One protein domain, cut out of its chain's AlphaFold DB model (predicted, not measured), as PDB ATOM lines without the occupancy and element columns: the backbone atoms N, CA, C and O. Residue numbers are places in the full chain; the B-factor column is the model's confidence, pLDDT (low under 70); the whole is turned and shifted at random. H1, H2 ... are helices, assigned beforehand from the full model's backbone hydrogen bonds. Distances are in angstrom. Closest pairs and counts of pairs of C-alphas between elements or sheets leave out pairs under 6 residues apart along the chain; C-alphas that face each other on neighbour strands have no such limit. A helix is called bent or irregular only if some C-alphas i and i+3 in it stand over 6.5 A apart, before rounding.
ATOM      1  N   ALA A 473       4.344  -1.298  -7.800       82.69
ATOM      2  CA  ALA A 473       2.965  -1.803  -7.813       82.69
ATOM      3  C   ALA A 473       1.969  -0.951  -8.641       82.69
ATOM      4  O   ALA A 473       0.953  -1.467  -9.100       82.69
ATOM      5  N   ALA A 474       2.236   0.343  -8.851       84.94
ATOM      6  CA  ALA A 474       1.461   1.190  -9.764       84.94
ATOM      7  C   ALA A 474       1.861   0.934 -11.229       84.94
ATOM      8  O   ALA A 474       1.003   0.889 -12.110       84.94
ATOM      9  N   HIS A 475       3.153   0.695 -11.468       86.56
ATOM     10  CA  HIS A 475       3.706   0.264 -12.752       86.56
ATOM     11  C   HIS A 475       3.178  -1.127 -13.168       86.56
ATOM     12  O   HIS A 475       2.816  -1.330 -14.325       86.56
ATOM     13  N   ASP A 476       3.040  -2.065 -12.226       85.25
ATOM     14  CA  ASP A 476       2.454  -3.395 -12.454       85.25
ATOM     15  C   ASP A 476       0.952  -3.322 -12.791       85.25
ATOM     16  O   ASP A 476       0.469  -4.054 -13.660       85.25
ATOM     17  N   VAL A 477       0.211  -2.394 -12.169       87.06
ATOM     18  CA  VAL A 477      -1.179  -2.082 -12.545       87.06
ATOM     19  C   VAL A 477      -1.247  -1.510 -13.962       87.06
ATOM     20  O   VAL A 477      -1.992  -2.025 -14.790       87.06
ATOM     21  N   GLU A 478      -0.456  -0.481 -14.264       86.50
ATOM     22  CA  GLU A 478      -0.382   0.167 -15.583       86.50
ATOM     23  C   GLU A 478      -0.055  -0.849 -16.694       86.50
ATOM     24  O   GLU A 478      -0.750  -0.922 -17.713       86.50
ATOM     25  N   ARG A 479       0.925  -1.726 -16.436       86.94
ATOM     26  CA  ARG A 479       1.265  -2.887 -17.264       86.94
ATOM     27  C   ARG A 479       0.064  -3.808 -17.479       86.94
ATOM     28  O   ARG A 479      -0.246  -4.144 -18.621       86.94
ATOM     29  N   SER A 480      -0.620  -4.207 -16.411       86.31
ATOM     30  CA  SER A 480      -1.737  -5.164 -16.465       86.31
ATOM     31  C   SER A 480      -2.963  -4.606 -17.197       86.31
ATOM     32  O   SER A 480      -3.587  -5.322 -17.983       86.31
ATOM     33  N   ILE A 481      -3.257  -3.309 -17.032       86.56
ATOM     34  CA  ILE A 481      -4.319  -2.592 -17.760       86.56
ATOM     35  C   ILE A 481      -4.025  -2.562 -19.261       86.56
ATOM     36  O   ILE A 481      -4.915  -2.860 -20.062       86.56
ATOM     37  N   TYR A 482      -2.786  -2.251 -19.656       85.06
ATOM     38  CA  TYR A 482      -2.400  -2.244 -21.068       85.06
ATOM     39  C   TYR A 482      -2.374  -3.658 -21.664       85.06
ATOM     40  O   TYR A 482      -2.829  -3.855 -22.784       85.06
ATOM     41  N   VAL A 483      -1.915  -4.665 -20.912       84.38
ATOM     42  CA  VAL A 483      -1.977  -6.095 -21.288       84.38
ATOM     43  C   VAL A 483      -3.418  -6.645 -21.280       84.38
ATOM     44  O   VAL A 483      -3.663  -7.755 -21.756       84.38
ATOM     45  N   ARG A 484      -4.382  -5.839 -20.813       83.50
ATOM     46  CA  ARG A 484      -5.829  -6.094 -20.733       83.50
ATOM     47  C   ARG A 484      -6.252  -7.173 -19.740       83.50
ATOM     48  O   ARG A 484      -7.420  -7.562 -19.741       83.50
ATOM     49  N   ASP A 485      -5.362  -7.612 -18.850       81.38
ATOM     50  CA  ASP A 485      -5.767  -8.456 -17.724       81.38
ATOM     51  C   ASP A 485      -6.439  -7.603 -16.643       81.38
ATOM     52  O   ASP A 485      -5.859  -7.205 -15.633       81.38
ATOM     53  N   MET A 486      -7.725  -7.345 -16.866       83.88
ATOM     54  CA  MET A 486      -8.569  -6.623 -15.921       83.88
ATOM     55  C   MET A 486      -8.759  -7.392 -14.606       83.88
ATOM     56  O   MET A 486      -9.210  -6.801 -13.629       83.88
ATOM     57  N   SER A 487      -8.436  -8.690 -14.544       83.81
ATOM     58  CA  SER A 487      -8.639  -9.495 -13.339       83.81
ATOM     59  C   SER A 487      -7.542  -9.270 -12.295       83.81
ATOM     60  O   SER A 487      -7.866  -9.117 -11.115       83.81
ATOM     61  N   THR A 488      -6.280  -9.157 -12.724       85.12
ATOM     62  CA  THR A 488      -5.161  -8.702 -11.884       85.12
ATOM     63  C   THR A 488      -5.241  -7.197 -11.666       85.12
ATOM     64  O   THR A 488      -5.387  -6.773 -10.525       85.12
ATOM     65  N   ALA A 489      -5.334  -6.386 -12.727       86.88
ATOM     66  CA  ALA A 489      -5.380  -4.925 -12.611       86.88
ATOM     67  C   ALA A 489      -6.439  -4.411 -11.611       86.88
ATOM     68  O   ALA A 489      -6.128  -3.590 -10.748       86.88
ATOM     69  N   TYR A 490      -7.680  -4.916 -11.660       88.19
ATOM     70  CA  TYR A 490      -8.719  -4.501 -10.707       88.19
ATOM     71  C   TYR A 490      -8.460  -5.043  -9.293       88.19
ATOM     72  O   TYR A 490      -8.771  -4.355  -8.322       88.19
ATOM     73  N   SER A 491      -7.906  -6.254  -9.157       87.38
ATOM     74  CA  SER A 491      -7.490  -6.809  -7.859       87.38
ATOM     75  C   SER A 491      -6.427  -5.924  -7.214       87.38
ATOM     76  O   SER A 491      -6.552  -5.552  -6.046       87.38
ATOM     77  N   ASP A 492      -5.430  -5.525  -7.994       86.81
ATOM     78  CA  ASP A 492      -4.240  -4.848  -7.507       86.81
ATOM     79  C   ASP A 492      -4.533  -3.373  -7.213       86.81
ATOM     80  O   ASP A 492      -4.196  -2.911  -6.121       86.81
ATOM     81  N   VAL A 493      -5.314  -2.681  -8.058       88.00
ATOM     82  CA  VAL A 493      -5.887  -1.356  -7.739       88.00
ATOM     83  C   VAL A 493      -6.712  -1.409  -6.454       88.00
ATOM     84  O   VAL A 493      -6.498  -0.594  -5.555       88.00
ATOM     85  N   VAL A 494      -7.623  -2.379  -6.304       86.88
ATOM     86  CA  VAL A 494      -8.421  -2.520  -5.073       86.88
ATOM     87  C   VAL A 494      -7.528  -2.839  -3.863       86.88
ATOM     88  O   VAL A 494      -7.810  -2.358  -2.762       86.88
ATOM     89  N   SER A 495      -6.433  -3.585  -4.042       86.19
ATOM     90  CA  SER A 495      -5.457  -3.876  -2.986       86.19
ATOM     91  C   SER A 495      -4.683  -2.625  -2.547       86.19
ATOM     92  O   SER A 495      -4.580  -2.375  -1.345       86.19
ATOM     93  N   LEU A 496      -4.245  -1.785  -3.492       84.56
ATOM     94  CA  LEU A 496      -3.551  -0.520  -3.241       84.56
ATOM     95  C   LEU A 496      -4.480   0.493  -2.563       84.56
ATOM     96  O   LEU A 496      -4.112   1.083  -1.545       84.56
ATOM     97  N   CYS A 497      -5.724   0.611  -3.035       82.94
ATOM     98  CA  CYS A 497      -6.749   1.424  -2.377       82.94
ATOM     99  C   CYS A 497      -7.009   0.937  -0.937       82.94
ATOM    100  O   CYS A 497      -7.210   1.745  -0.032       82.94
ATOM    101  N   ARG A 498      -7.004  -0.383  -0.687       82.00
ATOM    102  CA  ARG A 498      -7.145  -0.961   0.665       82.00
ATOM    103  C   ARG A 498      -5.911  -0.745   1.542       82.00
ATOM    104  O   ARG A 498      -6.072  -0.544   2.744       82.00
ATOM    105  N   ALA A 499      -4.706  -0.764   0.977       82.06
ATOM    106  CA  ALA A 499      -3.475  -0.446   1.696       82.06
ATOM    107  C   ALA A 499      -3.478   1.024   2.151       82.06
ATOM    108  O   ALA A 499      -3.394   1.287   3.349       82.06
ATOM    109  N   ALA A 500      -3.724   1.963   1.233       75.06
ATOM    110  CA  ALA A 500      -3.811   3.392   1.542       75.06
ATOM    111  C   ALA A 500      -4.914   3.725   2.569       75.06
ATOM    112  O   ALA A 500      -4.722   4.577   3.439       75.06
ATOM    113  N   ARG A 501      -6.052   3.012   2.526       76.00
ATOM    114  CA  ARG A 501      -7.105   3.106   3.553       76.00
ATOM    115  C   ARG A 501      -6.599   2.712   4.946       76.00
ATOM    116  O   ARG A 501      -6.824   3.469   5.890       76.00
ATOM    117  N   ARG A 502      -5.879   1.585   5.075       74.31
ATOM    118  CA  ARG A 502      -5.274   1.123   6.349       74.31
ATOM    119  C   ARG A 502      -4.223   2.087   6.901       74.31
ATOM    120  O   ARG A 502      -4.079   2.181   8.113       74.31
ATOM    121  N   GLU A 503      -3.528   2.823   6.038       72.44
ATOM    122  CA  GLU A 503      -2.587   3.887   6.427       72.44
ATOM    123  C   GLU A 503      -3.282   5.175   6.920       72.44
ATOM    124  O   GLU A 503      -2.616   6.159   7.236       72.44
ATOM    125  N   GLY A 504      -4.618   5.213   6.968       64.94
ATOM    126  CA  GLY A 504      -5.385   6.361   7.459       64.94
ATOM    127  C   GLY A 504      -5.524   7.520   6.462       64.94
ATOM    128  O   GLY A 504      -6.209   8.501   6.766       64.94
ATOM    129  N   ARG A 505      -4.924   7.421   5.269       67.56
ATOM    130  CA  ARG A 505      -4.889   8.489   4.254       67.56
ATOM    131  C   ARG A 505      -6.287   8.764   3.675       67.56
ATOM    132  O   ARG A 505      -7.088   7.850   3.486       67.56
ATOM    133  N   LEU A 506      -6.593  10.039   3.398       66.19
ATOM    134  CA  LEU A 506      -7.884  10.446   2.815       66.19
ATOM    135  C   LEU A 506      -7.995   9.977   1.356       66.19
ATOM    136  O   LEU A 506      -8.911   9.239   1.010       66.19
ATOM    137  N   LEU A 507      -7.010  10.349   0.542       65.56
ATOM    138  CA  LEU A 507      -6.728   9.818  -0.791       65.56
ATOM    139  C   LEU A 507      -5.254   9.400  -0.799       65.56
ATOM    140  O   LEU A 507      -4.428  10.099  -0.201       65.56
ATOM    141  N   ALA A 508      -4.900   8.302  -1.466       66.88
ATOM    142  CA  ALA A 508      -3.497   8.097  -1.841       66.88
ATOM    143  C   ALA A 508      -3.132   9.071  -2.984       66.88
ATOM    144  O   ALA A 508      -3.986   9.342  -3.830       66.88
ATOM    145  N   PRO A 509      -1.881   9.566  -3.075       65.94
ATOM    146  CA  PRO A 509      -1.499  10.587  -4.061       65.94
ATOM    147  C   PRO A 509      -1.692  10.148  -5.523       65.94
ATOM    148  O   PRO A 509      -1.818  11.001  -6.391       65.94
ATOM    149  N   LYS A 510      -1.748   8.833  -5.776       73.94
ATOM    150  CA  LYS A 510      -1.967   8.206  -7.092       73.94
ATOM    151  C   LYS A 510      -3.262   7.372  -7.156       73.94
ATOM    152  O   LYS A 510      -3.508   6.700  -8.151       73.94
ATOM    153  N   GLU A 511      -4.109   7.403  -6.114       79.19
ATOM    154  CA  GLU A 511      -5.338   6.579  -6.043       79.19
ATOM    155  C   GLU A 511      -6.307   6.931  -7.177       79.19
ATOM    156  O   GLU A 511      -6.816   6.041  -7.852       79.19
ATOM    157  N   GLN A 512      -6.506   8.229  -7.434       81.19
ATOM    158  CA  GLN A 512      -7.367   8.674  -8.528       81.19
ATOM    159  C   GLN A 512      -6.771   8.335  -9.903       81.19
ATOM    160  O   GLN A 512      -7.510   7.890 -10.768       81.19
ATOM    161  N   GLU A 513      -5.460   8.477 -10.113       83.12
ATOM    162  CA  GLU A 513      -4.833   8.198 -11.417       83.12
ATOM    163  C   GLU A 513      -4.934   6.713 -11.806       83.12
ATOM    164  O   GLU A 513      -5.219   6.390 -12.959       83.12
ATOM    165  N   LEU A 514      -4.764   5.813 -10.830       84.88
ATOM    166  CA  LEU A 514      -4.910   4.364 -11.004       84.88
ATOM    167  C   LEU A 514      -6.371   3.931 -11.202       84.88
ATOM    168  O   LEU A 514      -6.640   2.972 -11.926       84.88
ATOM    169  N   LEU A 515      -7.327   4.645 -10.601       85.12
ATOM    170  CA  LEU A 515      -8.753   4.448 -10.867       85.12
ATOM    171  C   LEU A 515      -9.132   4.985 -12.256       85.12
ATOM    172  O   LEU A 515      -9.725   4.253 -13.041       85.12
ATOM    173  N   ASP A 516      -8.742   6.211 -12.610       84.62
ATOM    174  CA  ASP A 516      -9.023   6.818 -13.917       84.62
ATOM    175  C   ASP A 516      -8.461   5.952 -15.065       84.62
ATOM    176  O   ASP A 516      -9.137   5.767 -16.079       84.62
ATOM    177  N   LEU A 517      -7.286   5.332 -14.874       85.12
ATOM    178  CA  LEU A 517      -6.709   4.303 -15.751       85.12
ATOM    179  C   LEU A 517      -7.638   3.092 -15.979       85.12
ATOM    180  O   LEU A 517      -7.821   2.673 -17.122       85.12
ATOM    181  N   CYS A 518      -8.247   2.553 -14.919       83.69
ATOM    182  CA  CYS A 518      -9.204   1.443 -14.987       83.69
ATOM    183  C   CYS A 518     -10.638   1.867 -15.375       83.69
ATOM    184  O   CYS A 518     -11.495   1.001 -15.559       83.69
ATOM    185  N   THR A 519     -10.964   3.163 -15.494       83.75
ATOM    186  CA  THR A 519     -12.319   3.569 -15.912       83.75
ATOM    187  C   THR A 519     -12.547   3.352 -17.416       83.75
ATOM    188  O   THR A 519     -11.851   3.948 -18.242       83.75
ATOM    189  N   PRO A 520     -13.545   2.542 -17.829       81.12
ATOM    190  CA  PRO A 520     -13.929   2.478 -19.232       81.12
ATOM    191  C   PRO A 520     -14.615   3.782 -19.624       81.12
ATOM    192  O   PRO A 520     -15.655   4.150 -19.075       81.12
ATOM    193  N   ARG A 521     -14.039   4.481 -20.599       83.19
ATOM    194  CA  ARG A 521     -14.619   5.713 -21.135       83.19
ATOM    195  C   ARG A 521     -15.840   5.387 -21.999       83.19
ATOM    196  O   ARG A 521     -15.887   4.349 -22.660       83.19
ATOM    197  N   SER A 522     -16.836   6.273 -21.992       78.75
ATOM    198  CA  SER A 522     -18.049   6.130 -22.805       78.75
ATOM    199  C   SER A 522     -17.721   6.048 -24.299       78.75
ATOM    200  O   SER A 522     -16.738   6.639 -24.751       78.75
ATOM    201  N   ALA A 523     -18.555   5.351 -25.074       78.19
ATOM    202  CA  ALA A 523     -18.468   5.377 -26.532       78.19
ATOM    203  C   ALA A 523     -18.596   6.818 -27.068       78.19
ATOM    204  O   ALA A 523     -19.276   7.659 -26.474       78.19
ATOM    205  N   ILE A 524     -17.934   7.116 -28.189       79.06
ATOM    206  CA  ILE A 524     -17.990   8.443 -28.814       79.06
ATOM    207  C   ILE A 524     -19.244   8.524 -29.691       79.06
ATOM    208  O   ILE A 524     -19.265   8.002 -30.805       79.06
ATOM    209  N   GLU A 525     -20.279   9.223 -29.223       68.38
ATOM    210  CA  GLU A 525     -21.450   9.507 -30.055       68.38
ATOM    211  C   GLU A 525     -21.075  10.366 -31.284       68.38
ATOM    212  O   GLU A 525     -20.459  11.424 -31.126       68.38
ATOM    213  N   PRO A 526     -21.525  10.027 -32.508       61.44
ATOM    214  CA  PRO A 526     -21.454  10.895 -33.690       61.44
ATOM    215  C   PRO A 526     -22.325  12.157 -33.633       61.44
ATOM    216  O   PRO A 526     -22.342  12.934 -34.577       61.44
ATOM    217  N   THR A 527     -23.022  12.411 -32.524       62.16
ATOM    218  CA  THR A 527     -23.548  13.745 -32.193       62.16
ATOM    219  C   THR A 527     -22.415  14.731 -31.864       62.16
ATOM    220  O   THR A 527     -22.569  15.934 -32.062       62.16
ATOM    221  N   THR A 528     -21.264  14.228 -31.392       65.31
ATOM    222  CA  THR A 528     -20.108  15.029 -30.948       65.31
ATOM    223  C   THR A 528     -19.107  15.360 -32.057       65.31
ATOM    224  O   THR A 528     -18.287  16.264 -31.886       65.31
ATOM    225  N   TRP A 529     -19.157  14.662 -33.197       67.69
ATOM    226  CA  TRP A 529     -18.260  14.881 -34.332       67.69
ATOM    227  C   TRP A 529     -19.030  14.798 -35.655       67.69
ATOM    228  O   TRP A 529     -19.751  13.840 -35.907       67.69
ATOM    229  N   ASN A 530     -18.844  15.795 -36.520       65.56
ATOM    230  CA  ASN A 530     -19.370  15.791 -37.884       65.56
ATOM    231  C   ASN A 530     -18.223  15.609 -38.883       65.56
ATOM    232  O   ASN A 530     -17.114  16.095 -38.655       65.56
ATOM    233  N   ILE A 531     -18.506  14.959 -40.013       70.25
ATOM    234  CA  ILE A 531     -17.619  14.992 -41.182       70.25
ATOM    235  C   ILE A 531     -17.786  16.381 -41.828       70.25
ATOM    236  O   ILE A 531     -18.925  16.759 -42.119       70.25
ATOM    237  N   PRO A 532     -16.711  17.166 -42.037       64.25
ATOM    238  CA  PRO A 532     -16.827  18.473 -42.672       64.25
ATOM    239  C   PRO A 532     -17.302  18.311 -44.127       64.25
ATOM    240  O   PRO A 532     -16.782  17.453 -44.846       64.25
ATOM    241  N   PRO A 533     -18.273  19.117 -44.596       61.50
ATOM    242  CA  PRO A 533     -18.816  18.973 -45.940       61.50
ATOM    243  C   PRO A 533     -17.750  19.296 -47.003       61.50
ATOM    244  O   PRO A 533     -16.909  20.177 -46.770       61.50
ATOM    245  N   PRO A 534     -17.812  18.663 -48.196       56.81
ATOM    246  CA  PRO A 534     -16.779  18.744 -49.241       56.81
ATOM    247  C   PRO A 534     -16.557  20.134 -49.870       56.81
ATOM    248  O   PRO A 534     -15.737  20.281 -50.773       56.81
ATOM    249  N   SER A 535     -17.285  21.151 -49.409       53.31
ATOM    250  CA  SER A 535     -17.238  22.543 -49.864       53.31
ATOM    251  C   SER A 535     -16.672  23.536 -48.836       53.31
ATOM    252  O   SER A 535     -16.526  24.713 -49.164       53.31
ATOM    253  N   SER A 536     -16.360  23.106 -47.607       52.06
ATOM    254  CA  SER A 536     -15.812  23.987 -46.558       52.06
ATOM    255  C   SER A 536     -14.361  24.404 -46.847       52.06
ATOM    256  O   SER A 536     -13.567  23.614 -47.355       52.06
ATOM    257  N   GLU A 537     -13.967  25.639 -46.508       47.12
ATOM    258  CA  GLU A 537     -12.574  26.083 -46.722       47.12
ATOM    259  C   GLU A 537     -11.566  25.371 -45.799       47.12
ATOM    260  O   GLU A 537     -10.386  25.274 -46.136       47.12
ATOM    261  N   GLU A 538     -12.050  24.778 -44.702       48.28
ATOM    262  CA  GLU A 538     -11.301  23.930 -43.761       48.28
ATOM    263  C   GLU A 538     -10.634  22.716 -44.445       48.28
ATOM    264  O   GLU A 538      -9.613  22.220 -43.968       48.28
ATOM    265  N   PHE A 539     -11.111  22.299 -45.628       48.22
ATOM    266  CA  PHE A 539     -10.434  21.306 -46.479       48.22
ATOM    267  C   PHE A 539      -8.986  21.673 -46.849       48.22
ATOM    268  O   PHE A 539      -8.227  20.802 -47.281       48.22
ATOM    269  N   ARG A 540      -8.596  22.954 -46.781       41.84
ATOM    270  CA  ARG A 540      -7.353  23.437 -47.407       41.84
ATOM    271  C   ARG A 540      -6.108  23.333 -46.527       41.84
ATOM    272  O   ARG A 540      -5.029  23.146 -47.093       41.84
ATOM    273  N   THR A 541      -6.241  23.419 -45.202       45.19
ATOM    274  CA  THR A 541      -5.120  23.635 -44.258       45.19
ATOM    275  C   THR A 541      -4.908  22.506 -43.238       45.19
ATOM    276  O   THR A 541      -4.231  22.700 -42.235       45.19
ATOM    277  N   ALA A 542      -5.433  21.304 -43.494       48.88
ATOM    278  CA  ALA A 542      -5.166  20.129 -42.664       48.88
ATOM    279  C   ALA A 542      -3.773  19.530 -42.959       48.88
ATOM    280  O   ALA A 542      -3.595  18.813 -43.946       48.88
ATOM    281  N   GLY A 543      -2.803  19.834 -42.096       55.94
ATOM    282  CA  GLY A 543      -1.457  19.256 -42.092       55.94
ATOM    283  C   GLY A 543      -0.998  18.988 -40.660       55.94
ATOM    284  O   GLY A 543      -1.324  17.951 -40.089       55.94
ATOM    285  N   GLU A 544      -0.290  19.948 -40.066       61.06
ATOM    286  CA  GLU A 544       0.291  19.830 -38.720       61.06
ATOM    287  C   GLU A 544      -0.780  19.704 -37.624       61.06
ATOM    288  O   GLU A 544      -0.753  18.732 -36.875       61.06
ATOM    289  N   ASP A 545      -1.790  20.586 -37.593       66.38
ATOM    290  CA  ASP A 545      -2.880  20.553 -36.596       66.38
ATOM    291  C   ASP A 545      -3.623  19.205 -36.535       66.38
ATOM    292  O   ASP A 545      -4.072  18.777 -35.471       66.38
ATOM    293  N   ALA A 546      -3.755  18.525 -37.679       67.06
ATOM    294  CA  ALA A 546      -4.417  17.226 -37.781       67.06
ATOM    295  C   ALA A 546      -3.565  16.104 -37.171       67.06
ATOM    296  O   ALA A 546      -4.074  15.264 -36.427       67.06
ATOM    297  N   VAL A 547      -2.261  16.111 -37.462       68.38
ATOM    298  CA  VAL A 547      -1.290  15.133 -36.952       68.38
ATOM    299  C   VAL A 547      -1.045  15.346 -35.461       68.38
ATOM    300  O   VAL A 547      -1.042  14.379 -34.707       68.38
ATOM    301  N   GLU A 548      -0.929  16.594 -35.011       71.81
ATOM    302  CA  GLU A 548      -0.765  16.950 -33.599       71.81
ATOM    303  C   GLU A 548      -2.021  16.627 -32.773       71.81
ATOM    304  O   GLU A 548      -1.929  16.145 -31.642       71.81
ATOM    305  N   ARG A 549      -3.222  16.802 -33.342       76.12
ATOM    306  CA  ARG A 549      -4.455  16.329 -32.701       76.12
ATOM    307  C   ARG A 549      -4.510  14.807 -32.621       76.12
ATOM    308  O   ARG A 549      -4.824  14.285 -31.553       76.12
ATOM    309  N   LEU A 550      -4.188  14.101 -33.710       76.44
ATOM    310  CA  LEU A 550      -4.111  12.639 -33.698       76.44
ATOM    311  C   LEU A 550      -3.087  12.156 -32.665       76.44
ATOM    312  O   LEU A 550      -3.365  11.200 -31.953       76.44
ATOM    313  N   ARG A 551      -1.939  12.834 -32.544       75.56
ATOM    314  CA  ARG A 551      -0.893  12.530 -31.564       75.56
ATOM    315  C   ARG A 551      -1.436  12.570 -30.137       75.56
ATOM    316  O   ARG A 551      -1.336  11.570 -29.435       75.56
ATOM    317  N   ARG A 552      -2.081  13.672 -29.741       79.31
ATOM    318  CA  ARG A 552      -2.678  13.836 -28.400       79.31
ATOM    319  C   ARG A 552      -3.825  12.860 -28.138       79.31
ATOM    320  O   ARG A 552      -4.033  12.436 -27.005       79.31
ATOM    321  N   GLU A 553      -4.585  12.500 -29.171       81.75
ATOM    322  CA  GLU A 553      -5.636  11.485 -29.061       81.75
ATOM    323  C   GLU A 553      -5.035  10.069 -28.948       81.75
ATOM    324  O   GLU A 553      -5.493   9.306 -28.108       81.75
ATOM    325  N   LEU A 554      -3.957   9.730 -29.665       78.31
ATOM    326  CA  LEU A 554      -3.194   8.486 -29.464       78.31
ATOM    327  C   LEU A 554      -2.570   8.428 -28.060       78.31
ATOM    328  O   LEU A 554      -2.778   7.456 -27.347       78.31
ATOM    329  N   GLU A 555      -1.882   9.481 -27.608       77.31
ATOM    330  CA  GLU A 555      -1.338   9.596 -26.241       77.31
ATOM    331  C   GLU A 555      -2.413   9.374 -25.161       77.31
ATOM    332  O   GLU A 555      -2.131   8.830 -24.095       77.31
ATOM    333  N   MET A 556      -3.661   9.758 -25.445       81.81
ATOM    334  CA  MET A 556      -4.798   9.551 -24.555       81.81
ATOM    335  C   MET A 556      -5.366   8.125 -24.639       81.81
ATOM    336  O   MET A 556      -5.540   7.479 -23.608       81.81
ATOM    337  N   TRP A 557      -5.671   7.621 -25.834       81.19
ATOM    338  CA  TRP A 557      -6.393   6.352 -26.017       81.19
ATOM    339  C   TRP A 557      -5.498   5.103 -25.985       81.19
ATOM    340  O   TRP A 557      -6.004   4.012 -25.738       81.19
ATOM    341  N   THR A 558      -4.184   5.264 -26.167       79.19
ATOM    342  CA  THR A 558      -3.171   4.223 -25.917       79.19
ATOM    343  C   THR A 558      -2.857   4.093 -24.419       79.19
ATOM    344  O   THR A 558      -2.492   3.014 -23.964       79.19
ATOM    345  N   TYR A 559      -3.013   5.169 -23.632       78.12
ATOM    346  CA  TYR A 559      -2.782   5.152 -22.178       78.12
ATOM    347  C   TYR A 559      -4.017   4.693 -21.377       78.12
ATOM    348  O   TYR A 559      -3.896   3.892 -20.457       78.12
ATOM    349  N   PHE A 560      -5.213   5.182 -21.722       83.25
ATOM    350  CA  PHE A 560      -6.468   4.826 -21.045       83.25
ATOM    351  C   PHE A 560      -7.187   3.634 -21.708       83.25
ATOM    352  O   PHE A 560      -6.834   3.182 -22.797       83.25
ATOM    353  N   LEU A 561      -8.257   3.128 -21.081       86.25
ATOM    354  CA  LEU A 561      -9.182   2.216 -21.761       86.25
ATOM    355  C   LEU A 561      -9.855   2.918 -22.967       86.25
ATOM    356  O   LEU A 561     -10.369   4.033 -22.801       86.25
ATOM    357  N   PRO A 562      -9.898   2.287 -24.162       85.44
ATOM    358  CA  PRO A 562     -10.571   2.841 -25.335       85.44
ATOM    359  C   PRO A 562     -12.052   3.180 -25.085       85.44
ATOM    360  O   PRO A 562     -12.715   2.529 -24.267       85.44
ATOM    361  N   PRO A 563     -12.610   4.172 -25.800       82.88
ATOM    362  CA  PRO A 563     -14.001   4.568 -25.630       82.88
ATOM    363  C   PRO A 563     -14.926   3.430 -26.081       82.88
ATOM    364  O   PRO A 563     -14.728   2.839 -27.138       82.88
ATOM    365  N   GLY A 564     -15.923   3.099 -25.260       77.81
ATOM    366  CA  GLY A 564     -16.833   1.970 -25.493       77.81
ATOM    367  C   GLY A 564     -16.306   0.604 -25.026       77.81
ATOM    368  O   GLY A 564     -17.073  -0.355 -24.991       77.81
ATOM    369  N   PHE A 565     -15.049   0.486 -24.570       84.44
ATOM    370  CA  PHE A 565     -14.490  -0.801 -24.112       84.44
ATOM    371  C   PHE A 565     -15.256  -1.425 -22.925       84.44
ATOM    372  O   PHE A 565     -15.213  -2.636 -22.719       84.44
ATOM    373  N   GLY A 566     -16.029  -0.629 -22.174       77.88
ATOM    374  CA  GLY A 566     -16.932  -1.126 -21.128       77.88
ATOM    375  C   GLY A 566     -17.990  -2.123 -21.626       77.88
ATOM    376  O   GLY A 566     -18.325  -3.057 -20.899       77.88
ATOM    377  N   GLU A 567     -18.465  -1.982 -22.868       72.94
ATOM    378  CA  GLU A 567     -19.405  -2.930 -23.485       72.94
ATOM    379  C   GLU A 567     -18.706  -4.256 -23.817       72.94
ATOM    380  O   GLU A 567     -19.220  -5.329 -23.504       72.94
ATOM    381  N   VAL A 568     -17.476  -4.189 -24.343       75.38
ATOM    382  CA  VAL A 568     -16.627  -5.365 -24.612       75.38
ATOM    383  C   VAL A 568     -16.342  -6.141 -23.320       75.38
ATOM    384  O   VAL A 568     -16.485  -7.363 -23.287       75.38
ATOM    385  N   MET A 569     -16.021  -5.447 -22.221       75.31
ATOM    386  CA  MET A 569     -15.812  -6.084 -20.912       75.31
ATOM    387  C   MET A 569     -17.060  -6.799 -20.378       75.31
ATOM    388  O   MET A 569     -16.924  -7.843 -19.737       75.31
ATOM    389  N   ALA A 570     -18.257  -6.265 -20.641       69.75
ATOM    390  CA  ALA A 570     -19.515  -6.900 -20.259       69.75
ATOM    391  C   ALA A 570     -19.805  -8.146 -21.115       69.75
ATOM    392  O   ALA A 570     -20.001  -9.228 -20.565       69.75
ATOM    393  N   VAL A 571     -19.755  -8.017 -22.446       65.38
ATOM    394  CA  VAL A 571     -20.049  -9.107 -23.396       65.38
ATOM    395  C   VAL A 571     -19.078 -10.282 -23.249       65.38
ATOM    396  O   VAL A 571     -19.491 -11.437 -23.327       65.38
ATOM    397  N   SER A 572     -17.791 -10.016 -23.010       64.06
ATOM    398  CA  SER A 572     -16.771 -11.063 -22.873       64.06
ATOM    399  C   SER A 572     -16.615 -11.620 -21.453       64.06
ATOM    400  O   SER A 572     -15.783 -12.501 -21.244       64.06
ATOM    401  N   GLY A 573     -17.375 -11.126 -20.466       65.75
ATOM    402  CA  GLY A 573     -17.393 -11.668 -19.099       65.75
ATOM    403  C   GLY A 573     -16.049 -11.627 -18.353       65.75
ATOM    404  O   GLY A 573     -15.862 -12.377 -17.396       65.75
ATOM    405  N   MET A 574     -15.110 -10.771 -18.776       67.50
ATOM    406  CA  MET A 574     -13.710 -10.786 -18.312       67.50
ATOM    407  C   MET A 574     -13.535 -10.437 -16.826       67.50
ATOM    408  O   MET A 574     -12.499 -10.737 -16.238       67.50
ATOM    409  N   LEU A 575     -14.539  -9.812 -16.204       72.88
ATOM    410  CA  LEU A 575     -14.474  -9.337 -14.826       72.88
ATOM    411  C   LEU A 575     -15.554  -9.996 -13.957       72.88
ATOM    412  O   LEU A 575     -16.753  -9.860 -14.199       72.88
ATOM    413  N   LYS A 576     -15.128 -10.681 -12.889       79.25
ATOM    414  CA  LYS A 576     -16.033 -11.311 -11.912       79.25
ATOM    415  C   LYS A 576     -16.887 -10.233 -11.233       79.25
ATOM    416  O   LYS A 576     -16.336  -9.283 -10.683       79.25
ATOM    417  N   GLN A 577     -18.212 -10.414 -11.193       77.12
ATOM    418  CA  GLN A 577     -19.168  -9.428 -10.650       77.12
ATOM    419  C   GLN A 577     -18.798  -8.903  -9.247       77.12
ATOM    420  O   GLN A 577     -18.960  -7.717  -8.973       77.12
ATOM    421  N   LYS A 578     -18.239  -9.755  -8.372       81.44
ATOM    422  CA  LYS A 578     -17.738  -9.341  -7.048       81.44
ATOM    423  C   LYS A 578     -16.592  -8.326  -7.145       81.44
ATOM    424  O   LYS A 578     -16.645  -7.293  -6.491       81.44
ATOM    425  N   LEU A 579     -15.588  -8.600  -7.982       82.38
ATOM    426  CA  LEU A 579     -14.431  -7.719  -8.174       82.38
ATOM    427  C   LEU A 579     -14.841  -6.401  -8.847       82.38
ATOM    428  O   LEU A 579     -14.376  -5.337  -8.451       82.38
ATOM    429  N   ARG A 580     -15.788  -6.470  -9.794       82.75
ATOM    430  CA  ARG A 580     -16.426  -5.290 -10.388       82.75
ATOM    431  C   ARG A 580     -17.070  -4.395  -9.324       82.75
ATOM    432  O   ARG A 580     -16.806  -3.200  -9.316       82.75
ATOM    433  N   LEU A 581     -17.851  -4.966  -8.406       81.56
ATOM    434  CA  LEU A 581     -18.509  -4.218  -7.330       81.56
ATOM    435  C   LEU A 581     -17.505  -3.641  -6.314       81.56
ATOM    436  O   LEU A 581     -17.662  -2.499  -5.887       81.56
ATOM    437  N   GLU A 582     -16.450  -4.383  -5.959       82.50
ATOM    438  CA  GLU A 582     -15.372  -3.884  -5.086       82.50
ATOM    439  C   GLU A 582     -14.609  -2.699  -5.716       82.50
ATOM    440  O   GLU A 582     -14.233  -1.759  -5.011       82.50
ATOM    441  N   TYR A 583     -14.440  -2.706  -7.041       85.81
ATOM    442  CA  TYR A 583     -13.862  -1.602  -7.805       85.81
ATOM    443  C   TYR A 583     -14.819  -0.409  -7.958       85.81
ATOM    444  O   TYR A 583     -14.430   0.725  -7.689       85.81
ATOM    445  N   GLU A 584     -16.082  -0.639  -8.335       84.00
ATOM    446  CA  GLU A 584     -17.101   0.417  -8.456       84.00
ATOM    447  C   GLU A 584     -17.291   1.153  -7.116       84.00
ATOM    448  O   GLU A 584     -17.428   2.377  -7.094       84.00
ATOM    449  N   MET A 585     -17.184   0.441  -5.986       81.31
ATOM    450  CA  MET A 585     -17.086   1.044  -4.654       81.31
ATOM    451  C   MET A 585     -15.831   1.918  -4.476       81.31
ATOM    452  O   MET A 585     -15.941   3.025  -3.948       81.31
ATOM    453  N   ALA A 586     -14.640   1.455  -4.873       83.44
ATOM    454  CA  ALA A 586     -13.395   2.224  -4.741       83.44
ATOM    455  C   ALA A 586     -13.408   3.516  -5.585       83.44
ATOM    456  O   ALA A 586     -13.004   4.576  -5.102       83.44
ATOM    457  N   LEU A 587     -13.961   3.447  -6.799       85.44
ATOM    458  CA  LEU A 587     -14.192   4.601  -7.668       85.44
ATOM    459  C   LEU A 587     -15.198   5.586  -7.048       85.44
ATOM    460  O   LEU A 587     -14.927   6.783  -6.966       85.44
ATOM    461  N   LEU A 588     -16.334   5.082  -6.547       83.38
ATOM    462  CA  LEU A 588     -17.362   5.892  -5.884       83.38
ATOM    463  C   LEU A 588     -16.806   6.625  -4.650       83.38
ATOM    464  O   LEU A 588     -17.064   7.816  -4.492       83.38
ATOM    465  N   ARG A 589     -15.969   5.961  -3.838       83.88
ATOM    466  CA  ARG A 589     -15.243   6.572  -2.708       83.88
ATOM    467  C   ARG A 589     -14.418   7.775  -3.163       83.88
ATOM    468  O   ARG A 589     -14.558   8.858  -2.598       83.88
ATOM    469  N   CYS A 590     -13.562   7.592  -4.167       81.50
ATOM    470  CA  CYS A 590     -12.621   8.632  -4.579       81.50
ATOM    471  C   CYS A 590     -13.327   9.810  -5.252       81.50
ATOM    472  O   CYS A 590     -13.020  10.954  -4.921       81.50
ATOM    473  N   ASN A 591     -14.338   9.548  -6.088       83.19
ATOM    474  CA  ASN A 591     -15.174  10.591  -6.687       83.19
ATOM    475  C   ASN A 591     -15.875  11.442  -5.619       83.19
ATOM    476  O   ASN A 591     -15.790  12.667  -5.669       83.19
ATOM    477  N   ILE A 592     -16.479  10.812  -4.603       81.75
ATOM    478  CA  ILE A 592     -17.129  11.523  -3.492       81.75
ATOM    479  C   ILE A 592     -16.125  12.373  -2.705       81.75
ATOM    480  O   ILE A 592     -16.428  13.521  -2.393       81.75
ATOM    481  N   ILE A 593     -14.927  11.861  -2.396       80.38
ATOM    482  CA  ILE A 593     -13.909  12.652  -1.680       80.38
ATOM    483  C   ILE A 593     -13.435  13.830  -2.550       80.38
ATOM    484  O   ILE A 593     -13.331  14.949  -2.050       80.38
ATOM    485  N   SER A 594     -13.232  13.615  -3.855       80.81
ATOM    486  CA  SER A 594     -12.955  14.672  -4.841       80.81
ATOM    487  C   SER A 594     -14.034  15.760  -4.824       80.81
ATOM    488  O   SER A 594     -13.717  16.948  -4.766       80.81
ATOM    489  N   ASP A 595     -15.306  15.365  -4.860       78.00
ATOM    490  CA  ASP A 595     -16.439  16.284  -4.946       78.00
ATOM    491  C   ASP A 595     -16.629  17.058  -3.645       78.00
ATOM    492  O   ASP A 595     -16.798  18.274  -3.679       78.00
ATOM    493  N   VAL A 596     -16.511  16.391  -2.494       75.94
ATOM    494  CA  VAL A 596     -16.561  17.023  -1.169       75.94
ATOM    495  C   VAL A 596     -15.442  18.058  -1.013       75.94
ATOM    496  O   VAL A 596     -15.710  19.169  -0.553       75.94
ATOM    497  N   LEU A 597     -14.221  17.765  -1.477       75.44
ATOM    498  CA  LEU A 597     -13.114  18.735  -1.509       75.44
ATOM    499  C   LEU A 597     -13.369  19.907  -2.481       75.44
ATOM    500  O   LEU A 597     -12.890  21.015  -2.244       75.44
ATOM    501  N   LYS A 598     -14.161  19.696  -3.541       75.81
ATOM    502  CA  LYS A 598     -14.640  20.740  -4.471       75.81
ATOM    503  C   LYS A 598     -15.895  21.482  -3.968       75.81
ATOM    504  O   LYS A 598     -16.319  22.443  -4.607       75.81
ATOM    505  N   GLY A 599     -16.488  21.071  -2.840       67.62
ATOM    506  CA  GLY A 599     -17.712  21.650  -2.262       67.62
ATOM    507  C   GLY A 599     -19.039  21.080  -2.798       67.62
ATOM    508  O   GLY A 599     -20.099  21.658  -2.555       67.62
ATOM    509  N   GLY A 600     -19.007  19.965  -3.529       73.75
ATOM    510  CA  GLY A 600     -20.177  19.271  -4.070       73.75
ATOM    511  C   GLY A 600     -20.837  18.329  -3.059       73.75
ATOM    512  O   GLY A 600     -20.517  17.148  -3.001       73.75
ATOM    513  N   TRP A 601     -21.807  18.830  -2.290       77.12
ATOM    514  CA  TRP A 601     -22.574  18.024  -1.323       77.12
ATOM    515  C   TRP A 601     -23.675  17.156  -1.972       77.12
ATOM    516  O   TRP A 601     -24.094  16.146  -1.407       77.12
ATOM    517  N   GLU A 602     -24.150  17.516  -3.172       78.19
ATOM    518  CA  GLU A 602     -25.243  16.800  -3.844       78.19
ATOM    519  C   GLU A 602     -24.893  15.360  -4.245       78.19
ATOM    520  O   GLU A 602     -25.765  14.490  -4.205       78.19
ATOM    521  N   THR A 603     -23.655  15.094  -4.675       76.25
ATOM    522  CA  THR A 603     -23.241  13.749  -5.113       76.25
ATOM    523  C   THR A 603     -23.118  12.802  -3.924       76.25
ATOM    524  O   THR A 603     -23.601  11.675  -4.004       76.25
ATOM    525  N   LEU A 604     -22.623  13.297  -2.786       79.88
ATOM    526  CA  LEU A 604     -22.623  12.596  -1.500       79.88
ATOM    527  C   LEU A 604     -24.051  12.213  -1.047       79.88
ATOM    528  O   LEU A 604     -24.284  11.064  -0.678       79.88
ATOM    529  N   VAL A 605     -25.032  13.122  -1.159       79.75
ATOM    530  CA  VAL A 605     -26.449  12.821  -0.847       79.75
ATOM    531  C   VAL A 605     -27.053  11.809  -1.830       79.75
ATOM    532  O   VAL A 605     -27.741  10.881  -1.408       79.75
ATOM    533  N   LYS A 606     -26.781  11.932  -3.136       82.81
ATOM    534  CA  LYS A 606     -27.247  10.964  -4.152       82.81
ATOM    535  C   LYS A 606     -26.625   9.572  -3.957       82.81
ATOM    536  O   LYS A 606     -27.253   8.575  -4.307       82.81
ATOM    537  N   ALA A 607     -25.424   9.499  -3.381       81.06
ATOM    538  CA  ALA A 607     -24.679   8.264  -3.157       81.06
ATOM    539  C   ALA A 607     -24.912   7.595  -1.787       81.06
ATOM    540  O   ALA A 607     -24.421   6.482  -1.610       81.06
ATOM    541  N   GLU A 608     -25.668   8.195  -0.853       81.38
ATOM    542  CA  GLU A 608     -25.922   7.704   0.523       81.38
ATOM    543  C   GLU A 608     -25.994   6.168   0.633       81.38
ATOM    544  O   GLU A 608     -25.202   5.543   1.338       81.38
ATOM    545  N   LYS A 609     -26.900   5.540  -0.128       81.94
ATOM    546  CA  LYS A 609     -27.140   4.085  -0.088       81.94
ATOM    547  C   LYS A 609     -25.923   3.249  -0.505       81.94
ATOM    548  O   LYS A 609     -25.739   2.148   0.006       81.94
ATOM    549  N   MET A 610     -25.109   3.755  -1.430       78.12
ATOM    550  CA  MET A 610     -23.879   3.096  -1.883       78.12
ATOM    551  C   MET A 610     -22.744   3.259  -0.866       78.12
ATOM    552  O   MET A 610     -21.910   2.368  -0.757       78.12
ATOM    553  N   ILE A 611     -22.733   4.351  -0.093       80.25
ATOM    554  CA  ILE A 611     -21.751   4.582   0.977       80.25
ATOM    555  C   ILE A 611     -22.015   3.630   2.149       80.25
ATOM    556  O   ILE A 611     -21.089   2.952   2.592       80.25
ATOM    557  N   CYS A 612     -23.274   3.525   2.596       80.19
ATOM    558  CA  CYS A 612     -23.695   2.577   3.634       80.19
ATOM    559  C   CYS A 612     -23.327   1.136   3.250       80.19
ATOM    560  O   CYS A 612     -22.521   0.503   3.932       80.19
ATOM    561  N   LYS A 613     -23.786   0.679   2.075       80.69
ATOM    562  CA  LYS A 613     -23.434  -0.637   1.519       80.69
ATOM    563  C   LYS A 613     -21.922  -0.829   1.348       80.69
ATOM    564  O   LYS A 613     -21.414  -1.938   1.481       80.69
ATOM    565  N   GLY A 614     -21.185   0.240   1.052       76.50
ATOM    566  CA  GLY A 614     -19.730   0.203   0.950       76.50
ATOM    567  C   GLY A 614     -19.040  -0.079   2.288       76.50
ATOM    568  O   GLY A 614     -18.082  -0.849   2.320       76.50
ATOM    569  N   MET A 615     -19.555   0.481   3.387       75.69
ATOM    570  CA  MET A 615     -19.072   0.212   4.749       75.69
ATOM    571  C   MET A 615     -19.495  -1.165   5.278       75.69
ATOM    572  O   MET A 615     -18.698  -1.804   5.956       75.69
ATOM    573  N   GLU A 616     -20.687  -1.654   4.915       79.12
ATOM    574  CA  GLU A 616     -21.117  -3.041   5.178       79.12
ATOM    575  C   GLU A 616     -20.182  -4.072   4.506       79.12
ATOM    576  O   GLU A 616     -19.911  -5.139   5.056       79.12
ATOM    577  N   MET A 617     -19.685  -3.758   3.303       75.44
ATOM    578  CA  MET A 617     -18.870  -4.659   2.475       75.44
ATOM    579  C   MET A 617     -17.357  -4.594   2.755       75.44
ATOM    580  O   MET A 617     -16.650  -5.573   2.505       75.44
ATOM    581  N   ASP A 618     -16.833  -3.459   3.225       73.12
ATOM    582  CA  ASP A 618     -15.412  -3.265   3.542       73.12
ATOM    583  C   ASP A 618     -15.271  -2.380   4.804       73.12
ATOM    584  O   ASP A 618     -15.463  -1.164   4.724       73.12
ATOM    585  N   PRO A 619     -14.900  -2.942   5.975       72.31
ATOM    586  CA  PRO A 619     -14.795  -2.186   7.231       72.31
ATOM    587  C   PRO A 619     -13.832  -0.988   7.196       72.31
ATOM    588  O   PRO A 619     -13.927  -0.101   8.044       72.31
ATOM    589  N   TYR A 620     -12.919  -0.947   6.217       72.81
ATOM    590  CA  TYR A 620     -11.942   0.125   6.013       72.81
ATOM    591  C   TYR A 620     -12.344   1.086   4.878       72.81
ATOM    592  O   TYR A 620     -11.512   1.853   4.400       72.81
ATOM    593  N   TYR A 621     -13.593   1.054   4.397       74.25
ATOM    594  CA  TYR A 621     -14.040   1.847   3.243       74.25
ATOM    595  C   TYR A 621     -13.885   3.370   3.439       74.25
ATOM    596  O   TYR A 621     -13.419   4.071   2.535       74.25
ATOM    597  N   VAL A 622     -14.225   3.880   4.630       72.31
ATOM    598  CA  VAL A 622     -14.225   5.315   4.970       72.31
ATOM    599  C   VAL A 622     -13.627   5.517   6.363       72.31
ATOM    600  O   VAL A 622     -14.142   4.958   7.331       72.31
ATOM    601  N   ASN A 623     -12.568   6.323   6.485       72.50
ATOM    602  CA  ASN A 623     -11.858   6.583   7.748       72.50
ATOM    603  C   ASN A 623     -12.602   7.620   8.615       72.50
ATOM    604  O   ASN A 623     -13.381   8.407   8.081       72.50
ATOM    605  N   GLY A 624     -12.340   7.671   9.930       67.62
ATOM    606  CA  GLY A 624     -13.009   8.602  10.866       67.62
ATOM    607  C   GLY A 624     -12.990  10.067  10.408       67.62
ATOM    608  O   GLY A 624     -14.036  10.697  10.254       67.62
ATOM    609  N   LYS A 625     -11.809  10.560  10.017       68.25
ATOM    610  CA  LYS A 625     -11.616  11.897   9.425       68.25
ATOM    611  C   LYS A 625     -12.418  12.116   8.137       68.25
ATOM    612  O   LYS A 625     -12.893  13.219   7.880       68.25
ATOM    613  N   THR A 626     -12.601  11.076   7.325       73.44
ATOM    614  CA  THR A 626     -13.398  11.138   6.091       73.44
ATOM    615  C   THR A 626     -14.900  11.188   6.393       73.44
ATOM    616  O   THR A 626     -15.605  11.982   5.777       73.44
ATOM    617  N   LEU A 627     -15.383  10.422   7.382       72.69
ATOM    618  CA  LEU A 627     -16.763  10.509   7.887       72.69
ATOM    619  C   LEU A 627     -17.058  11.918   8.431       72.69
ATOM    620  O   LEU A 627     -18.070  12.522   8.073       72.69
ATOM    621  N   GLN A 628     -16.125  12.478   9.207       70.00
ATOM    622  CA  GLN A 628     -16.165  13.866   9.676       70.00
ATOM    623  C   GLN A 628     -16.292  14.869   8.517       70.00
ATOM    624  O   GLN A 628     -17.146  15.756   8.573       70.00
ATOM    625  N   LEU A 629     -15.486  14.733   7.459       70.69
ATOM    626  CA  LEU A 629     -15.554  15.611   6.283       70.69
ATOM    627  C   LEU A 629     -16.882  15.470   5.526       70.69
ATOM    628  O   LEU A 629     -17.465  16.482   5.142       70.69
ATOM    629  N   PHE A 630     -17.395  14.248   5.354       76.75
ATOM    630  CA  PHE A 630     -18.681  14.000   4.698       76.75
ATOM    631  C   PHE A 630     -19.830  14.685   5.447       76.75
ATOM    632  O   PHE A 630     -20.537  15.504   4.855       76.75
ATOM    633  N   VAL A 631     -19.974  14.441   6.754       71.19
ATOM    634  CA  VAL A 631     -21.034  15.071   7.562       71.19
ATOM    635  C   VAL A 631     -20.864  16.597   7.583       71.19
ATOM    636  O   VAL A 631     -21.815  17.319   7.280       71.19
ATOM    637  N   ARG A 632     -19.645  17.110   7.821       65.88
ATOM    638  CA  ARG A 632     -19.370  18.560   7.830       65.88
ATOM    639  C   ARG A 632     -19.604  19.238   6.472       65.88
ATOM    640  O   ARG A 632     -19.870  20.435   6.450       65.88
ATOM    641  N   SER A 633     -19.551  18.507   5.357       68.88
ATOM    642  CA  SER A 633     -19.885  19.050   4.031       68.88
ATOM    643  C   SER A 633     -21.391  19.205   3.791       68.88
ATOM    644  O   SER A 633     -21.791  20.101   3.051       68.88
ATOM    645  N   ILE A 634     -22.234  18.385   4.434       69.81
ATOM    646  CA  ILE A 634     -23.696  18.440   4.269       69.81
ATOM    647  C   ILE A 634     -24.338  19.418   5.256       69.81
ATOM    648  O   ILE A 634     -25.215  20.175   4.847       69.81
ATOM    649  N   LEU A 635     -23.913  19.445   6.528       64.94
ATOM    650  CA  LEU A 635     -24.553  20.266   7.575       64.94
ATOM    651  C   LEU A 635     -24.792  21.752   7.187       64.94
ATOM    652  O   LEU A 635     -25.881  22.248   7.472       64.94
ATOM    653  N   PRO A 636     -23.878  22.464   6.485       58.19
ATOM    654  CA  PRO A 636     -24.096  23.855   6.058       58.19
ATOM    655  C   PRO A 636     -25.166  24.051   4.967       58.19
ATOM    656  O   PRO A 636     -25.490  25.195   4.641       58.19
ATOM    657  N   HIS A 637     -25.677  22.961   4.386       65.12
ATOM    658  CA  HIS A 637     -26.655  22.941   3.294       65.12
ATOM    659  C   HIS A 637     -27.951  22.194   3.664       65.12
ATOM    660  O   HIS A 637     -29.030  22.604   3.241       65.12
ATOM    661  N   ASP A 638     -27.865  21.113   4.448       64.69
ATOM    662  CA  ASP A 638     -29.009  20.310   4.891       64.69
ATOM    663  C   ASP A 638     -28.721  19.598   6.230       64.69
ATOM    664  O   ASP A 638     -28.208  18.477   6.265       64.69
ATOM    665  N   LEU A 639     -29.059  20.243   7.355       57.88
ATOM    666  CA  LEU A 639     -28.852  19.673   8.696       57.88
ATOM    667  C   LEU A 639     -29.496  18.288   8.866       57.88
ATOM    668  O   LEU A 639     -28.878  17.389   9.434       57.88
ATOM    669  N   VAL A 640     -30.728  18.111   8.375       62.38
ATOM    670  CA  VAL A 640     -31.516  16.892   8.608       62.38
ATOM    671  C   VAL A 640     -30.897  15.719   7.855       62.38
ATOM    672  O   VAL A 640     -30.661  14.669   8.456       62.38
ATOM    673  N   LYS A 641     -30.535  15.892   6.575       69.25
ATOM    674  CA  LYS A 641     -29.822  14.841   5.831       69.25
ATOM    675  C   LYS A 641     -28.428  14.581   6.391       69.25
ATOM    676  O   LYS A 641     -28.028  13.423   6.455       69.25
ATOM    677  N   GLY A 642     -27.709  15.616   6.834       65.81
ATOM    678  CA  GLY A 642     -26.380  15.461   7.435       65.81
ATOM    679  C   GLY A 642     -26.393  14.583   8.690       65.81
ATOM    680  O   GLY A 642     -25.555  13.693   8.827       65.81
ATOM    681  N   LEU A 643     -27.381  14.778   9.568       64.38
ATOM    682  CA  LEU A 643     -27.523  14.014  10.812       64.38
ATOM    683  C   LEU A 643     -28.177  12.641  10.595       64.38
ATOM    684  O   LEU A 643     -27.745  11.665  11.204       64.38
ATOM    685  N   THR A 644     -29.121  12.522   9.655       71.81
ATOM    686  CA  THR A 644     -29.676  11.222   9.221       71.81
ATOM    687  C   THR A 644     -28.595  10.313   8.630       71.81
ATOM    688  O   THR A 644     -28.565   9.117   8.918       71.81
ATOM    689  N   LEU A 645     -27.698  10.876   7.813       74.31
ATOM    690  CA  LEU A 645     -26.543  10.164   7.274       74.31
ATOM    691  C   LEU A 645     -25.580   9.770   8.402       74.31
ATOM    692  O   LEU A 645     -25.188   8.610   8.487       74.31
ATOM    693  N   GLY A 646     -25.236  10.713   9.288       68.62
ATOM    694  CA  GLY A 646     -24.361  10.458  10.435       68.62
ATOM    695  C   GLY A 646     -24.841   9.292  11.307       68.62
ATOM    696  O   GLY A 646     -24.048   8.400  11.609       68.62
ATOM    697  N   LEU A 647     -26.139   9.255  11.641       69.06
ATOM    698  CA  LEU A 647     -26.746   8.179  12.430       69.06
ATOM    699  C   LEU A 647     -26.536   6.805  11.774       69.06
ATOM    700  O   LEU A 647     -25.968   5.913  12.398       69.06
ATOM    701  N   LYS A 648     -26.921   6.653  10.499       73.88
ATOM    702  CA  LYS A 648     -26.793   5.381   9.762       73.88
ATOM    703  C   LYS A 648     -25.343   4.904   9.690       73.88
ATOM    704  O   LYS A 648     -25.065   3.717   9.822       73.88
ATOM    705  N   LEU A 649     -24.404   5.832   9.495       73.25
ATOM    706  CA  LEU A 649     -22.973   5.519   9.461       73.25
ATOM    707  C   LEU A 649     -22.432   5.116  10.847       73.25
ATOM    708  O   LEU A 649     -21.465   4.360  10.908       73.25
ATOM    709  N   ALA A 650     -23.049   5.567  11.946       68.19
ATOM    710  CA  ALA A 650     -22.725   5.116  13.300       68.19
ATOM    711  C   ALA A 650     -23.307   3.729  13.617       68.19
ATOM    712  O   ALA A 650     -22.597   2.899  14.181       68.19
ATOM    713  N   GLU A 651     -24.557   3.463  13.221       72.56
ATOM    714  CA  GLU A 651     -25.216   2.154  13.378       72.56
ATOM    715  C   GLU A 651     -24.423   1.048  12.658       72.56
ATOM    716  O   GLU A 651     -24.045   0.057  13.279       72.56
ATOM    717  N   ILE A 652     -24.030   1.275  11.396       71.38
ATOM    718  CA  ILE A 652     -23.215   0.326  10.608       71.38
ATOM    719  C   ILE A 652     -21.858   0.027  11.273       71.38
ATOM    720  O   ILE A 652     -21.329  -1.075  11.124       71.38
ATOM    721  N   VAL A 653     -21.275   0.974  12.022       68.12
ATOM    722  CA  VAL A 653     -20.016   0.735  12.749       68.12
ATOM    723  C   VAL A 653     -20.236   0.030  14.092       68.12
ATOM    724  O   VAL A 653     -19.363  -0.740  14.488       68.12
ATOM    725  N   GLU A 654     -21.379   0.202  14.767       66.75
ATOM    726  CA  GLU A 654     -21.731  -0.639  15.927       66.75
ATOM    727  C   GLU A 654     -21.924  -2.108  15.504       66.75
ATOM    728  O   GLU A 654     -21.376  -3.005  16.146       66.75
ATOM    729  N   ASP A 655     -22.598  -2.346  14.374       70.50
ATOM    730  CA  ASP A 655     -22.819  -3.688  13.813       70.50
ATOM    731  C   ASP A 655     -21.545  -4.336  13.214       70.50
ATOM    732  O   ASP A 655     -21.549  -5.527  12.892       70.50
ATOM    733  N   THR A 656     -20.429  -3.597  13.090       67.62
ATOM    734  CA  THR A 656     -19.166  -4.079  12.491       67.62
ATOM    735  C   THR A 656     -18.063  -4.269  13.556       67.62
ATOM    736  O   THR A 656     -17.207  -3.397  13.740       67.62
ATOM    737  N   PRO A 657     -17.988  -5.432  14.241       58.59
ATOM    738  CA  PRO A 657     -17.150  -5.631  15.435       58.59
ATOM    739  C   PRO A 657     -15.631  -5.673  15.184       58.59
ATOM    740  O   PRO A 657     -14.853  -5.826  16.124       58.59
ATOM    741  N   SER A 658     -15.187  -5.574  13.929       59.97
ATOM    742  CA  SER A 658     -13.773  -5.581  13.533       59.97
ATOM    743  C   SER A 658     -13.115  -4.195  13.535       59.97
ATOM    744  O   SER A 658     -11.911  -4.102  13.284       59.97
ATOM    745  N   ARG A 659     -13.877  -3.122  13.795       64.00
ATOM    746  CA  ARG A 659     -13.419  -1.732  13.671       64.00
ATOM    747  C   ARG A 659     -13.017  -1.097  15.012       64.00
ATOM    748  O   ARG A 659     -13.508  -1.461  16.077       64.00
ATOM    749  N   SER A 660     -12.110  -0.118  14.958       56.38
ATOM    750  CA  SER A 660     -11.735   0.695  16.119       56.38
ATOM    751  C   SER A 660     -12.799   1.749  16.437       56.38
ATOM    752  O   SER A 660     -13.076   2.620  15.615       56.38
ATOM    753  N   PHE A 661     -13.316   1.742  17.668       55.25
ATOM    754  CA  PHE A 661     -14.203   2.793  18.195       55.25
ATOM    755  C   PHE A 661     -13.528   4.176  18.317       55.25
ATOM    756  O   PHE A 661     -14.207   5.165  18.579       55.25
ATOM    757  N   ALA A 662     -12.208   4.279  18.117       55.31
ATOM    758  CA  ALA A 662     -11.531   5.575  18.041       55.31
ATOM    759  C   ALA A 662     -11.921   6.362  16.772       55.31
ATOM    760  O   ALA A 662     -12.040   7.582  16.829       55.31
ATOM    761  N   ASP A 663     -12.183   5.672  15.653       54.53
ATOM    762  CA  ASP A 663     -12.561   6.299  14.377       54.53
ATOM    763  C   ASP A 663     -13.881   7.075  14.473       54.53
ATOM    764  O   ASP A 663     -14.068   8.097  13.812       54.53
ATOM    765  N   THR A 664     -14.831   6.566  15.262       53.22
ATOM    766  CA  THR A 664     -16.166   7.154  15.363       53.22
ATOM    767  C   THR A 664     -16.209   8.342  16.309       53.22
ATOM    768  O   THR A 664     -17.082   9.183  16.128       53.22
ATOM    769  N   ALA A 665     -15.268   8.488  17.248       53.78
ATOM    770  CA  ALA A 665     -15.259   9.582  18.223       53.78
ATOM    771  C   ALA A 665     -15.289  10.979  17.565       53.78
ATOM    772  O   ALA A 665     -16.067  11.840  17.974       53.78
ATOM    773  N   GLU A 666     -14.524  11.185  16.485       53.44
ATOM    774  CA  GLU A 666     -14.512  12.441  15.710       53.44
ATOM    775  C   GLU A 666     -15.849  12.722  14.994       53.44
ATOM    776  O   GLU A 666     -16.217  13.881  14.793       53.44
ATOM    777  N   THR A 667     -16.589  11.674  14.613       52.62
ATOM    778  CA  THR A 667     -17.885  11.782  13.915       52.62
ATOM    779  C   THR A 667     -19.038  11.928  14.911       52.62
ATOM    780  O   THR A 667     -19.924  12.757  14.717       52.62
ATOM    781  N   ILE A 668     -18.989  11.190  16.023       50.78
ATOM    782  CA  ILE A 668     -19.885  11.317  17.180       50.78
ATOM    783  C   ILE A 668     -19.797  12.736  17.747       50.78
ATOM    784  O   ILE A 668     -20.832  13.346  17.996       50.78
ATOM    785  N   GLY A 669     -18.597  13.321  17.828       47.94
ATOM    786  CA  GLY A 669     -18.426  14.734  18.170       47.94
ATOM    787  C   GLY A 669     -19.259  15.672  17.286       47.94
ATOM    788  O   GLY A 669     -19.906  16.573  17.802       47.94
ATOM    789  N   ILE A 670     -19.339  15.432  15.975       50.59
ATOM    790  CA  ILE A 670     -20.130  16.264  15.044       50.59
ATOM    791  C   ILE A 670     -21.640  16.012  15.168       50.59
ATOM    792  O   ILE A 670     -22.428  16.899  14.857       50.59
ATOM    793  N   MET A 671     -22.052  14.836  15.648       48.41
ATOM    794  CA  MET A 671     -23.457  14.513  15.923       48.41
ATOM    795  C   MET A 671     -23.935  15.001  17.300       48.41
ATOM    796  O   MET A 671     -25.120  15.279  17.454       48.41
ATOM    797  N   LEU A 672     -23.028  15.174  18.269       43.72
ATOM    798  CA  LEU A 672     -23.315  15.742  19.596       43.72
ATOM    799  C   LEU A 672     -23.141  17.276  19.652       43.72
ATOM    800  O   LEU A 672     -23.904  17.956  20.340       43.72
ATOM    801  N   PHE A 673     -22.200  17.844  18.883       41.69
ATOM    802  CA  PHE A 673     -21.939  19.290  18.783       41.69
ATOM    803  C   PHE A 673     -22.487  20.039  17.532       41.69
ATOM    804  O   PHE A 673     -22.043  21.169  17.306       41.69
ATOM    805  N   PRO A 674     -23.483  19.564  16.739       37.44
ATOM    806  CA  PRO A 674     -24.093  20.402  15.692       37.44
ATOM    807  C   PRO A 674     -24.922  21.549  16.311       37.44
ATOM    808  O   PRO A 674     -25.448  22.411  15.615       37.44
TER     809      PRO A 674
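AT A GLANCE: This is residues 473 to 674 of the 1068 residues of an uncharacterized protein of Spizellomyces punctatus (strain DAOM BR117) (UniProt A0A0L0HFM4). An up-and-down bundle of four helices, H8 to H11, has H7 packed on H8 and H9; H2 and H3 pack on H7 as well, and H1 packs on H2 and H3, away from H7; from this body a long thin loop, residues 526 to 556, with H4 and most of H5, sticks out and folds back. The printed part has 202 residues with eleven named helices, H1 to H11 in that order along the chain, and no named strand; the class is all helix. The whole is loose, with a radius of gyration of the C-alphas of 21.3 A, and elongated, spanning 70 by 38 by 29 A, and the arm makes much of that length.

IN THESE COORDINATES: The printed part begins with H1, residues 473 to 482, whose C-alpha 473 is at (2.965, -1.803, -7.813). H2, residues 486 to 502, is 23.8 A long, and H3 is residues 511 to 518. H4 is residues 537 to 540, with C-alpha 537 at (-12.574, 26.083, -46.722). H5, residues 544 to 557, is 19.7 A long, and H6 is residues 565 to 571. H7, residues 577 to 597, is the longest helix at 30.2 A. H8, residues 601 to 617, is 23.3 A long; it has a kink of 61 degrees near residue 609 and is irregular, with C-alphas 606 and 609 8.0 A apart. H9 is residues 624 to 634 and 16.0 A long. H10, residues 639 to 654, is 22.7 A long. H11, residues 662 to 672, is 15.6 A long and only just irregular, with C-alphas 663 and 666 6.6 A apart; its C-alpha 672 is at (-23.315, 15.742, 19.596).

HOW THE PARTS SIT: H1 and H2 form a helical hairpin at a shallow tilt of 27 degrees, opposite ways, their closest C-alphas being Val 477 and Ala 489, 5.1 A apart. H2 and H3 form another at 11 degrees, closest at Cys 497 and Glu 511, 6.5 A. H7 touches H2 with residues 579 to 586 alone, closest at Val 494 and Tyr 583, 6.2 A, at a steep tilt of 47 degrees. H7 touches H3 with residues 587 to 590 alone, closest at Leu 515 and Leu 587, 6.3 A. H7 and H8 form a hairpin at a steep tilt of 38 degrees, only just past shallow, closest at Ile 592 and Leu 604, 5.9 A. H8, H9, H10 and H11 make the up-and-down bundle, each running against the one before it. H8 and H9 only just touch, with 3 pairs of C-alphas within 8 A. H8 touches H10 at Cys 612 and Leu 649, 6.6 A, the closest C-alphas of the two. H9 touches H11 at a shallow tilt of 24 degrees, the same way, closest at Gly 624 and Asp 663, 4.2 A. H4, H5 and H6 touch no helix. Each O i to N i+4 pair is within hydrogen-bond range in H1, H2, H3, H5, H6, H7 and H9; H8 has 11 of 13, H10 11 of 12 and H11 4 of 7, and H4 is too short for such a pair.

THE WHOLE: The two C-alphas farthest apart are those of Ser 535 and Pro 657, 71.1 A. Without residues 526 to 556, which stand free, the body spans 51 by 37 by 27 A. The printed part has no cut, and the link from H3 to H4, with 18 residues between them, is long. The mean pLDDT of the printed part is 72.8; 72 residues are under 70, among them residues 532 to 547 and 656 to 674.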